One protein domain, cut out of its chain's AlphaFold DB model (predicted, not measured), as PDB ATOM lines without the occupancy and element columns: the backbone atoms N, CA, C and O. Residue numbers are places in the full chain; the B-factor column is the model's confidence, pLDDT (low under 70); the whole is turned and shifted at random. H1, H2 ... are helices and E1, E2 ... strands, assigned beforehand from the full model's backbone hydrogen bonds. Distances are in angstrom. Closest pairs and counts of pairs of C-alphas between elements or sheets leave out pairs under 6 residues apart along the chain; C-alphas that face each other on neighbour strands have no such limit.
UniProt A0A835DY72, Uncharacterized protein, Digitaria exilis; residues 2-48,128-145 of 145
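Overview. This is residues 2 to 48 and 128 to 145 of the 145 residues of an uncharacterized protein of Digitaria exilis (UniProt A0A835DY72). A small twisted sheet makes the body: a hairpin of the two longest strands, E2 and E3, has the shorter E1 added beside E2, and the short E4 beside E1 at the sheet's edge. The one-turn helices H1 and H2 lie off the sheet, beyond the end where E1 ends and E2 begins, and the free tail of residues 139 to 145 sticks out. The printed part has 65 residues, with E1, H1, E2, E3, H2 and E4 along the chain; the sheet's order is E3, E2, E1, E4, all antiparallel. The class is mixed, helices and strands, with under half of the residues in named elements. The whole is loose, with a radius of gyration of the C-alphas of 14.9 A, and elongated, spanning 47 by 27 by 16 A.

Along the chain. Find C-alpha 2 at (145.619, 200.477, 207.816); from there E1 runs 10.5 A to residue 5. H1 is residues 8 to 11. E2, residues 16 to 21, covers 17.2 A from (138.530, 197.945, 206.663), and E3, residues 32 to 37, covers 16.2 A. H2 is residues 45 to 48. E4, residues 131 to 133, ends at (144.956, 204.745, 203.327).

Arrangement. Look first at the hairpin of E2 and E3, antiparallel at 164 degrees, where N 18 and O 35 are 2.9 A apart. E1 is antiparallel to E2 at 154 degrees, with N 17 and O 3 at 2.8 A. The edge strand E4 is antiparallel to E1 at 143 degrees, with N 132 and O 4 at 2.8 A. H1 is only just not on the sheet, with 4 pairs of C-alphas within 10 A; H2 is not on it and is apart from H1. Both helices are too short for an O i to N i+4 pair; the one O i to N i+3 pair is within hydrogen-bond range in H2, not in H1.

Size, cuts and confidence. The C-alphas farthest apart, Leu 48 and Ser 145, are 48.1 A from each other. Residues 49 to 127 are not printed, and C-alphas 48 and 128 are 17.8 A apart across this cut. Of the links printed whole, none is long. The model's pLDDT is under 70 at residues 26, 45 to 48, 128 to 129 and 135 to 145.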
ATOM      1  N   TYR A   2     147.073 200.604 207.683       88.50
ATOM      2  CA  TYR A   2     145.619 200.477 207.816       88.50
ATOM      3  C   TYR A   2     144.916 201.259 206.701       88.50
ATOM      4  O   TYR A   2     145.354 202.346 206.321       88.50
ATOM      5  N   ALA A   3     143.856 200.683 206.144       87.19
ATOM      6  CA  ALA A   3     143.058 201.295 205.095       87.19
ATOM      7  C   ALA A   3     141.569 201.046 205.339       87.19
ATOM      8  O   ALA A   3     141.160 199.986 205.817       87.19
ATOM      9  N   ARG A   4     140.749 202.023 204.968       90.12
ATOM     10  CA  ARG A   4     139.287 201.958 205.039       90.12
ATOM     11  C   ARG A   4     138.696 202.056 203.644       90.12
ATOM     12  O   ARG A   4     139.317 202.635 202.750       90.12
ATOM     13  N   CYS A   5     137.498 201.522 203.445       89.88
ATOM     14  CA  CYS A   5     136.808 201.686 202.172       89.88
ATOM     15  C   CYS A   5     136.677 203.178 201.819       89.88
ATOM     16  O   CYS A   5     136.285 203.977 202.666       89.88
ATOM     17  N   THR A   6     136.947 203.559 200.569       88.88
ATOM     18  CA  THR A   6     136.825 204.948 200.080       88.88
ATOM     19  C   THR A   6     135.449 205.549 200.382       88.88
ATOM     20  O   THR A   6     135.323 206.734 200.672       88.88
ATOM     21  N   ARG A   7     134.405 204.713 200.405       87.00
ATOM     22  CA  ARG A   7     133.022 205.132 200.676       87.00
ATOM     23  C   ARG A   7     132.581 204.954 202.120       87.00
ATOM     24  O   ARG A   7     131.389 205.026 202.411       87.00
ATOM     25  N   SER A   8     133.523 204.758 203.039       88.62
ATOM     26  CA  SER A   8     133.220 204.763 204.468       88.62
ATOM     27  C   SER A   8     132.647 206.109 204.919       88.62
ATOM     28  O   SER A   8     131.774 206.134 205.776       88.62
ATOM     29  N   ALA A   9     133.118 207.222 204.338       84.06
ATOM     30  CA  ALA A   9     132.690 208.570 204.720       84.06
ATOM     31  C   ALA A   9     131.272 208.913 204.232       84.06
ATOM     32  O   ALA A   9     130.517 209.551 204.955       84.06
ATOM     33  N   GLU A  10     130.909 208.477 203.025       85.12
ATOM     34  CA  GLU A  10     129.655 208.875 202.368       85.12
ATOM     35  C   GLU A  10     128.532 207.847 202.543       85.12
ATOM     36  O   GLU A  10     127.374 208.216 202.702       85.12
ATOM     37  N   GLN A  11     128.865 206.552 202.517       85.44
ATOM     38  CA  GLN A  11     127.893 205.453 202.590       85.44
ATOM     39  C   GLN A  11     127.971 204.683 203.912       85.44
ATOM     40  O   GLN A  11     127.289 203.674 204.078       85.44
ATOM     41  N   GLY A  12     128.830 205.109 204.845       88.56
ATOM     42  CA  GLY A  12     128.995 204.429 206.131       88.56
ATOM     43  C   GLY A  12     129.536 203.002 206.001       88.56
ATOM     44  O   GLY A  12     129.279 202.170 206.867       88.56
ATOM     45  N   CYS A  13     130.257 202.695 204.916       91.19
ATOM     46  CA  CYS A  13     130.788 201.356 204.666       91.19
ATOM     47  C   CYS A  13     131.742 200.921 205.800       91.19
ATOM     48  O   CYS A  13     132.748 201.606 206.025       91.19
ATOM     49  N   PRO A  14     131.472 199.798 206.499       90.44
ATOM     50  CA  PRO A  14     132.269 199.374 207.649       90.44
ATOM     51  C   PRO A  14     133.575 198.664 207.262       90.44
ATOM     52  O   PRO A  14     134.405 198.430 208.141       90.44
ATOM     53  N   ALA A  15     133.760 198.334 205.978       90.75
ATOM     54  CA  ALA A  15     134.891 197.565 205.472       90.75
ATOM     55  C   ALA A  15     136.242 198.268 205.687       90.75
ATOM     56  O   ALA A  15     136.445 199.433 205.318       90.75
ATOM     57  N   LYS A  16     137.179 197.522 206.271       91.50
ATOM     58  CA  LYS A  16     138.530 197.945 206.663       91.50
ATOM     59  C   LYS A  16     139.533 196.839 206.339       91.50
ATOM     60  O   LYS A  16     139.169 195.666 206.308       91.50
ATOM     61  N   ARG A  17     140.801 197.199 206.143       88.75
ATOM     62  CA  ARG A  17     141.899 196.234 206.042       88.75
ATOM     63  C   ARG A  17     143.164 196.719 206.737       88.75
ATOM     64  O   ARG A  17     143.462 197.914 206.731       88.75
ATOM     65  N   THR A  18     143.937 195.786 207.272       88.62
ATOM     66  CA  THR A  18     145.316 196.015 207.707       88.62
ATOM     67  C   THR A  18     146.274 195.210 206.841       88.62
ATOM     68  O   THR A  18     145.934 194.141 206.346       88.62
ATOM     69  N   VAL A  19     147.479 195.737 206.656       87.88
ATOM     70  CA  VAL A  19     148.619 195.050 206.049       87.88
ATOM     71  C   VAL A  19     149.776 195.173 207.028       87.88
ATOM     72  O   VAL A  19     150.201 196.290 207.349       87.88
ATOM     73  N   GLN A  20     150.263 194.041 207.512       88.62
ATOM     74  CA  GLN A  20     151.393 193.936 208.425       88.62
ATOM     75  C   GLN A  20     152.461 193.058 207.777       88.62
ATOM     76  O   GLN A  20     152.143 192.020 207.207       88.62
ATOM     77  N   ARG A  21     153.722 193.489 207.826       86.06
ATOM     78  CA  ARG A  21     154.845 192.650 207.403       86.06
ATOM     79  C   ARG A  21     155.104 191.618 208.496       86.06
ATOM     80  O   ARG A  21     155.107 191.979 209.670       86.06
ATOM     81  N   ASN A  22     155.305 190.369 208.112       85.31
ATOM     82  CA  ASN A  22     155.727 189.338 209.040       85.31
ATOM     83  C   ASN A  22     157.211 189.564 209.347       85.31
ATOM     84  O   ASN A  22     158.024 189.690 208.427       85.31
ATOM     85  N   ASP A  23     157.562 189.618 210.629       81.69
ATOM     86  CA  ASP A  23     158.952 189.732 211.089       81.69
ATOM     87  C   ASP A  23     159.625 188.353 211.171       81.69
ATOM     88  O   ASP A  23     160.311 188.021 212.136       81.69
ATOM     89  N   ASP A  24     159.413 187.533 210.144       70.88
ATOM     90  CA  ASP A  24     160.157 186.293 209.968       70.88
ATOM     91  C   ASP A  24     161.585 186.622 209.511       70.88
ATOM     92  O   ASP A  24     161.794 187.621 208.818       70.88
ATOM     93  N   ASP A  25     162.558 185.799 209.931       75.75
ATOM     94  CA  ASP A  25     164.002 185.940 209.681       75.75
ATOM     95  C   ASP A  25     164.349 186.791 208.451       75.75
ATOM     96  O   ASP A  25     163.914 186.492 207.341       75.75
ATOM     97  N   ALA A  26     165.222 187.793 208.611       69.12
ATOM     98  CA  ALA A  26     165.594 188.734 207.546       69.12
ATOM     99  C   ALA A  26     166.212 188.080 206.285       69.12
ATOM    100  O   ALA A  26     166.415 188.756 205.277       69.12
ATOM    101  N   ALA A  27     166.522 186.780 206.342       75.62
ATOM    102  CA  ALA A  27     166.971 185.962 205.219       75.62
ATOM    103  C   ALA A  27     165.821 185.368 204.376       75.62
ATOM    104  O   ALA A  27     166.073 184.848 203.288       75.62
ATOM    105  N   ARG A  28     164.572 185.415 204.856       73.88
ATOM    106  CA  ARG A  28     163.381 184.955 204.133       73.88
ATOM    107  C   ARG A  28     162.770 186.101 203.316       73.88
ATOM    108  O   ARG A  28     162.894 187.271 203.690       73.88
ATOM    109  N   PRO A  29     162.103 185.792 202.189       79.81
ATOM    110  CA  PRO A  29     161.292 186.772 201.477       79.81
ATOM    111  C   PRO A  29     160.287 187.429 202.428       79.81
ATOM    112  O   PRO A  29     159.733 186.759 203.295       79.81
ATOM    113  N   ALA A  30     160.052 188.732 202.263       80.94
ATOM    114  CA  ALA A  30     159.080 189.439 203.086       80.94
ATOM    115  C   ALA A  30     157.680 188.851 202.864       80.94
ATOM    116  O   ALA A  30     157.126 188.942 201.767       80.94
ATOM    117  N   GLU A  31     157.116 188.272 203.916       83.44
ATOM    118  CA  GLU A  31     155.724 187.845 203.951       83.44
ATOM    119  C   GLU A  31     154.873 188.960 204.560       83.44
ATOM    120  O   GLU A  31     155.340 189.743 205.390       83.44
ATOM    121  N   TYR A  32     153.623 189.064 204.118       84.94
ATOM    122  CA  TYR A  32     152.695 190.073 204.608       84.94
ATOM    123  C   TYR A  32     151.388 189.411 205.009       84.94
ATOM    124  O   TYR A  32     150.768 188.698 204.220       84.94
ATOM    125  N   THR A  33     150.942 189.712 206.220       86.25
ATOM    126  CA  THR A  33     149.616 189.363 206.703       86.25
ATOM    127  C   THR A  33     148.653 190.493 206.368       86.25
ATOM    128  O   THR A  33     148.860 191.647 206.757       86.25
ATOM    129  N   VAL A  34     147.582 190.158 205.649       88.44
ATOM    130  CA  VAL A  34     146.487 191.082 205.346       88.44
ATOM    131  C   VAL A  34     145.243 190.624 206.093       88.44
ATOM    132  O   VAL A  34     144.781 189.504 205.890       88.44
ATOM    133  N   VAL A  35     144.688 191.487 206.945       89.88
ATOM    134  CA  VAL A  35     143.445 191.200 207.675       89.88
ATOM    135  C   VAL A  35     142.343 192.100 207.146       89.88
ATOM    136  O   VAL A  35     142.477 193.321 207.161       89.88
ATOM    137  N   TYR A  36     141.245 191.497 206.702       89.62
ATOM    138  CA  TYR A  36     140.034 192.204 206.292       89.62
ATOM    139  C   TYR A  36     139.023 192.197 207.437       89.62
ATOM    140  O   TYR A  36     138.820 191.177 208.094       89.62
ATOM    141  N   MET A  37     138.399 193.343 207.693       91.44
ATOM    142  CA  MET A  37     137.456 193.539 208.789       91.44
ATOM    143  C   MET A  37     136.176 194.178 208.252       91.44
ATOM    144  O   MET A  37     136.200 195.310 207.765       91.44
ATOM    145  N   GLY A  38     135.057 193.472 208.405       88.69
ATOM    146  CA  GLY A  38     133.747 193.915 207.932       88.69
ATOM    147  C   GLY A  38     133.567 193.780 206.419       88.69
ATOM    148  O   GLY A  38     134.518 193.883 205.645       88.69
ATOM    149  N   ASP A  39     132.319 193.577 206.008       87.81
ATOM    150  CA  ASP A  39     131.960 193.423 204.601       87.81
ATOM    151  C   ASP A  39     131.660 194.773 203.940       87.81
ATOM    152  O   ASP A  39     131.221 195.735 204.582       87.81
ATOM    153  N   HIS A  40     131.863 194.843 202.622       88.06
ATOM    154  CA  HIS A  40     131.423 195.995 201.844       88.06
ATOM    155  C   HIS A  40     129.896 196.033 201.785       88.06
ATOM    156  O   HIS A  40     129.259 195.173 201.185       88.06
ATOM    157  N   THR A  41     129.316 197.086 202.353       87.19
ATOM    158  CA  THR A  41     127.891 197.415 202.197       87.19
ATOM    159  C   THR A  41     127.653 198.474 201.119       87.19
ATOM    160  O   THR A  41     126.513 198.790 200.798       87.19
ATOM    161  N   CYS A  42     128.726 199.040 200.554       85.25
ATOM    162  CA  CYS A  42     128.657 200.096 199.550       85.25
ATOM    163  C   CYS A  42     128.490 199.549 198.121       85.25
ATOM    164  O   CYS A  42     129.205 198.635 197.709       85.25
ATOM    165  N   THR A  43     127.631 200.177 197.318       80.00
ATOM    166  CA  THR A  43     127.301 199.749 195.942       80.00
ATOM    167  C   THR A  43     128.395 200.101 194.947       80.00
ATOM    168  O   THR A  43     128.500 201.267 194.595       80.00
ATOM    169  N   SER A  44     129.292 199.199 194.528       70.25
ATOM    170  CA  SER A  44     130.415 199.540 193.615       70.25
ATOM    171  C   SER A  44     129.946 200.344 192.387       70.25
ATOM    172  O   SER A  44     129.106 199.870 191.629       70.25
ATOM    173  N   ASN A  45     130.467 201.566 192.195       61.00
ATOM    174  CA  ASN A  45     130.038 202.444 191.091       61.00
ATOM    175  C   ASN A  45     130.578 202.000 189.718       61.00
ATOM    176  O   ASN A  45     130.242 202.607 188.709       61.00
ATOM    177  N   HIS A  46     131.368 200.925 189.646       54.66
ATOM    178  CA  HIS A  46     131.972 200.467 188.391       54.66
ATOM    179  C   HIS A  46     130.951 199.880 187.389       54.66
ATOM    180  O   HIS A  46     131.276 199.655 186.228       54.66
ATOM    181  N   LEU A  47     129.697 199.648 187.793       54.69
ATOM    182  CA  LEU A  47     128.641 199.239 186.856       54.69
ATOM    183  C   LEU A  47     128.057 200.404 186.042       54.69
ATOM    184  O   LEU A  47     127.279 200.157 185.128       54.69
ATOM    185  N   LEU A  48     128.413 201.654 186.358       52.84
ATOM    186  CA  LEU A  48     127.894 202.838 185.664       52.84
ATOM    187  C   LEU A  48     128.820 203.358 184.550       52.84
ATOM    188  O   LEU A  48     128.417 204.270 183.836       52.84
ATOM    189  N   ASP A 128     141.967 197.565 193.869       51.59
ATOM    190  CA  ASP A 128     143.022 198.569 193.949       51.59
ATOM    191  C   ASP A 128     142.510 199.991 194.263       51.59
ATOM    192  O   ASP A 128     143.116 200.651 195.105       51.59
ATOM    193  N   ASP A 129     141.343 200.409 193.755       56.22
ATOM    194  CA  ASP A 129     140.841 201.794 193.921       56.22
ATOM    195  C   ASP A 129     139.830 201.999 195.072       56.22
ATOM    196  O   ASP A 129     139.460 203.124 195.428       56.22
ATOM    197  N   ALA A 130     139.349 200.918 195.691       71.81
ATOM    198  CA  ALA A 130     138.283 200.983 196.698       71.81
ATOM    199  C   ALA A 130     138.759 201.281 198.137       71.81
ATOM    200  O   ALA A 130     137.935 201.290 199.061       71.81
ATOM    201  N   TRP A 131     140.060 201.509 198.347       81.94
ATOM    202  CA  TRP A 131     140.672 201.644 199.671       81.94
ATOM    203  C   TRP A 131     141.408 202.975 199.828       81.94
ATOM    204  O   TRP A 131     142.372 203.255 199.127       81.94
ATOM    205  N   THR A 132     141.016 203.757 200.831       83.50
ATOM    206  CA  THR A 132     141.762 204.944 201.265       83.50
ATOM    207  C   THR A 132     142.691 204.576 202.409       83.50
ATOM    208  O   THR A 132     142.269 203.956 203.392       83.50
ATOM    209  N   ILE A 133     143.968 204.931 202.268       83.75
ATOM    210  CA  ILE A 133     144.956 204.745 203.327       83.75
ATOM    211  C   ILE A 133     144.595 205.685 204.455       83.75
ATOM    212  O   ILE A 133     144.374 206.880 204.256       83.75
ATOM    213  N   ASP A 134     144.550 205.119 205.644       74.19
ATOM    214  CA  ASP A 134     144.193 205.865 206.812       74.19
ATOM    215  C   ASP A 134     145.433 206.120 207.675       74.19
ATOM    216  O   ASP A 134     145.951 205.239 208.367       74.19
ATOM    217  N   HIS A 135     145.949 207.346 207.570       67.31
ATOM    218  CA  HIS A 135     147.206 207.744 208.196       67.31
ATOM    219  C   HIS A 135     147.107 207.942 209.718       67.31
ATOM    220  O   HIS A 135     148.151 207.988 210.365       67.31
ATOM    221  N   TYR A 136     145.910 208.028 210.327       57.00
ATOM    222  CA  TYR A 136     145.817 208.266 211.780       57.00
ATOM    223  C   TYR A 136     146.165 207.034 212.627       57.00
ATOM    224  O   TYR A 136     146.568 207.189 213.778       57.00
ATOM    225  N   PHE A 137     146.069 205.820 212.075       52.31
ATOM    226  CA  PHE A 137     146.397 204.590 212.811       52.31
ATOM    227  C   PHE A 137     147.897 204.284 212.867       52.31
ATOM    228  O   PHE A 137     148.332 203.564 213.758       52.31
ATOM    229  N   LEU A 138     148.705 204.858 211.969       52.50
ATOM    230  CA  LEU A 138     150.154 204.612 211.928       52.50
ATOM    231  C   LEU A 138     150.898 205.164 213.160       52.50
ATOM    232  O   LEU A 138     152.027 204.760 213.414       52.50
ATOM    233  N   MET A 139     150.282 206.065 213.935       45.16
ATOM    234  CA  MET A 139     150.871 206.604 215.170       45.16
ATOM    235  C   MET A 139     150.635 205.731 216.409       45.16
ATOM    236  O   MET A 139     151.359 205.896 217.388       45.16
ATOM    237  N   LEU A 140     149.654 204.822 216.400       48.62
ATOM    238  CA  LEU A 140     149.333 204.005 217.581       48.62
ATOM    239  C   LEU A 140     150.335 202.863 217.799       48.62
ATOM    240  O   LEU A 140     150.614 202.523 218.944       48.62
ATOM    241  N   ASP A 141     150.956 202.359 216.729       44.31
ATOM    242  CA  ASP A 141     151.979 201.307 216.815       44.31
ATOM    243  C   ASP A 141     153.372 201.850 217.204       44.31
ATOM    244  O   ASP A 141     154.267 201.083 217.548       44.31
ATOM    245  N   ALA A 142     153.574 203.175 217.185       44.41
ATOM    246  CA  ALA A 142     154.868 203.810 217.462       44.41
ATOM    247  C   ALA A 142     155.048 204.280 218.922       44.41
ATOM    248  O   ALA A 142     156.098 204.821 219.261       44.41
ATOM    249  N   ALA A 143     154.044 204.099 219.787       38.12
ATOM    250  CA  ALA A 143     154.042 204.621 221.161       38.12
ATOM    251  C   ALA A 143     154.223 203.545 222.253       38.12
ATOM    252  O   ALA A 143     154.015 203.831 223.431       38.12
ATOM    253  N   GLY A 144     154.577 202.313 221.877       48.25
ATOM    254  CA  GLY A 144     154.567 201.156 222.777       48.25
ATOM    255  C   GLY A 144     155.830 200.297 222.783       48.25
ATOM    256  O   GLY A 144     155.700 199.092 222.980       48.25
ATOM    257  N   SER A 145     157.021 200.873 222.572       38.28
ATOM    258  CA  SER A 145     158.295 200.167 222.784       38.28
ATOM    259  C   SER A 145     159.278 200.966 223.622       38.28
ATOM    260  O   SER A 145     159.246 202.214 223.558       38.28
TER     261      SER A 145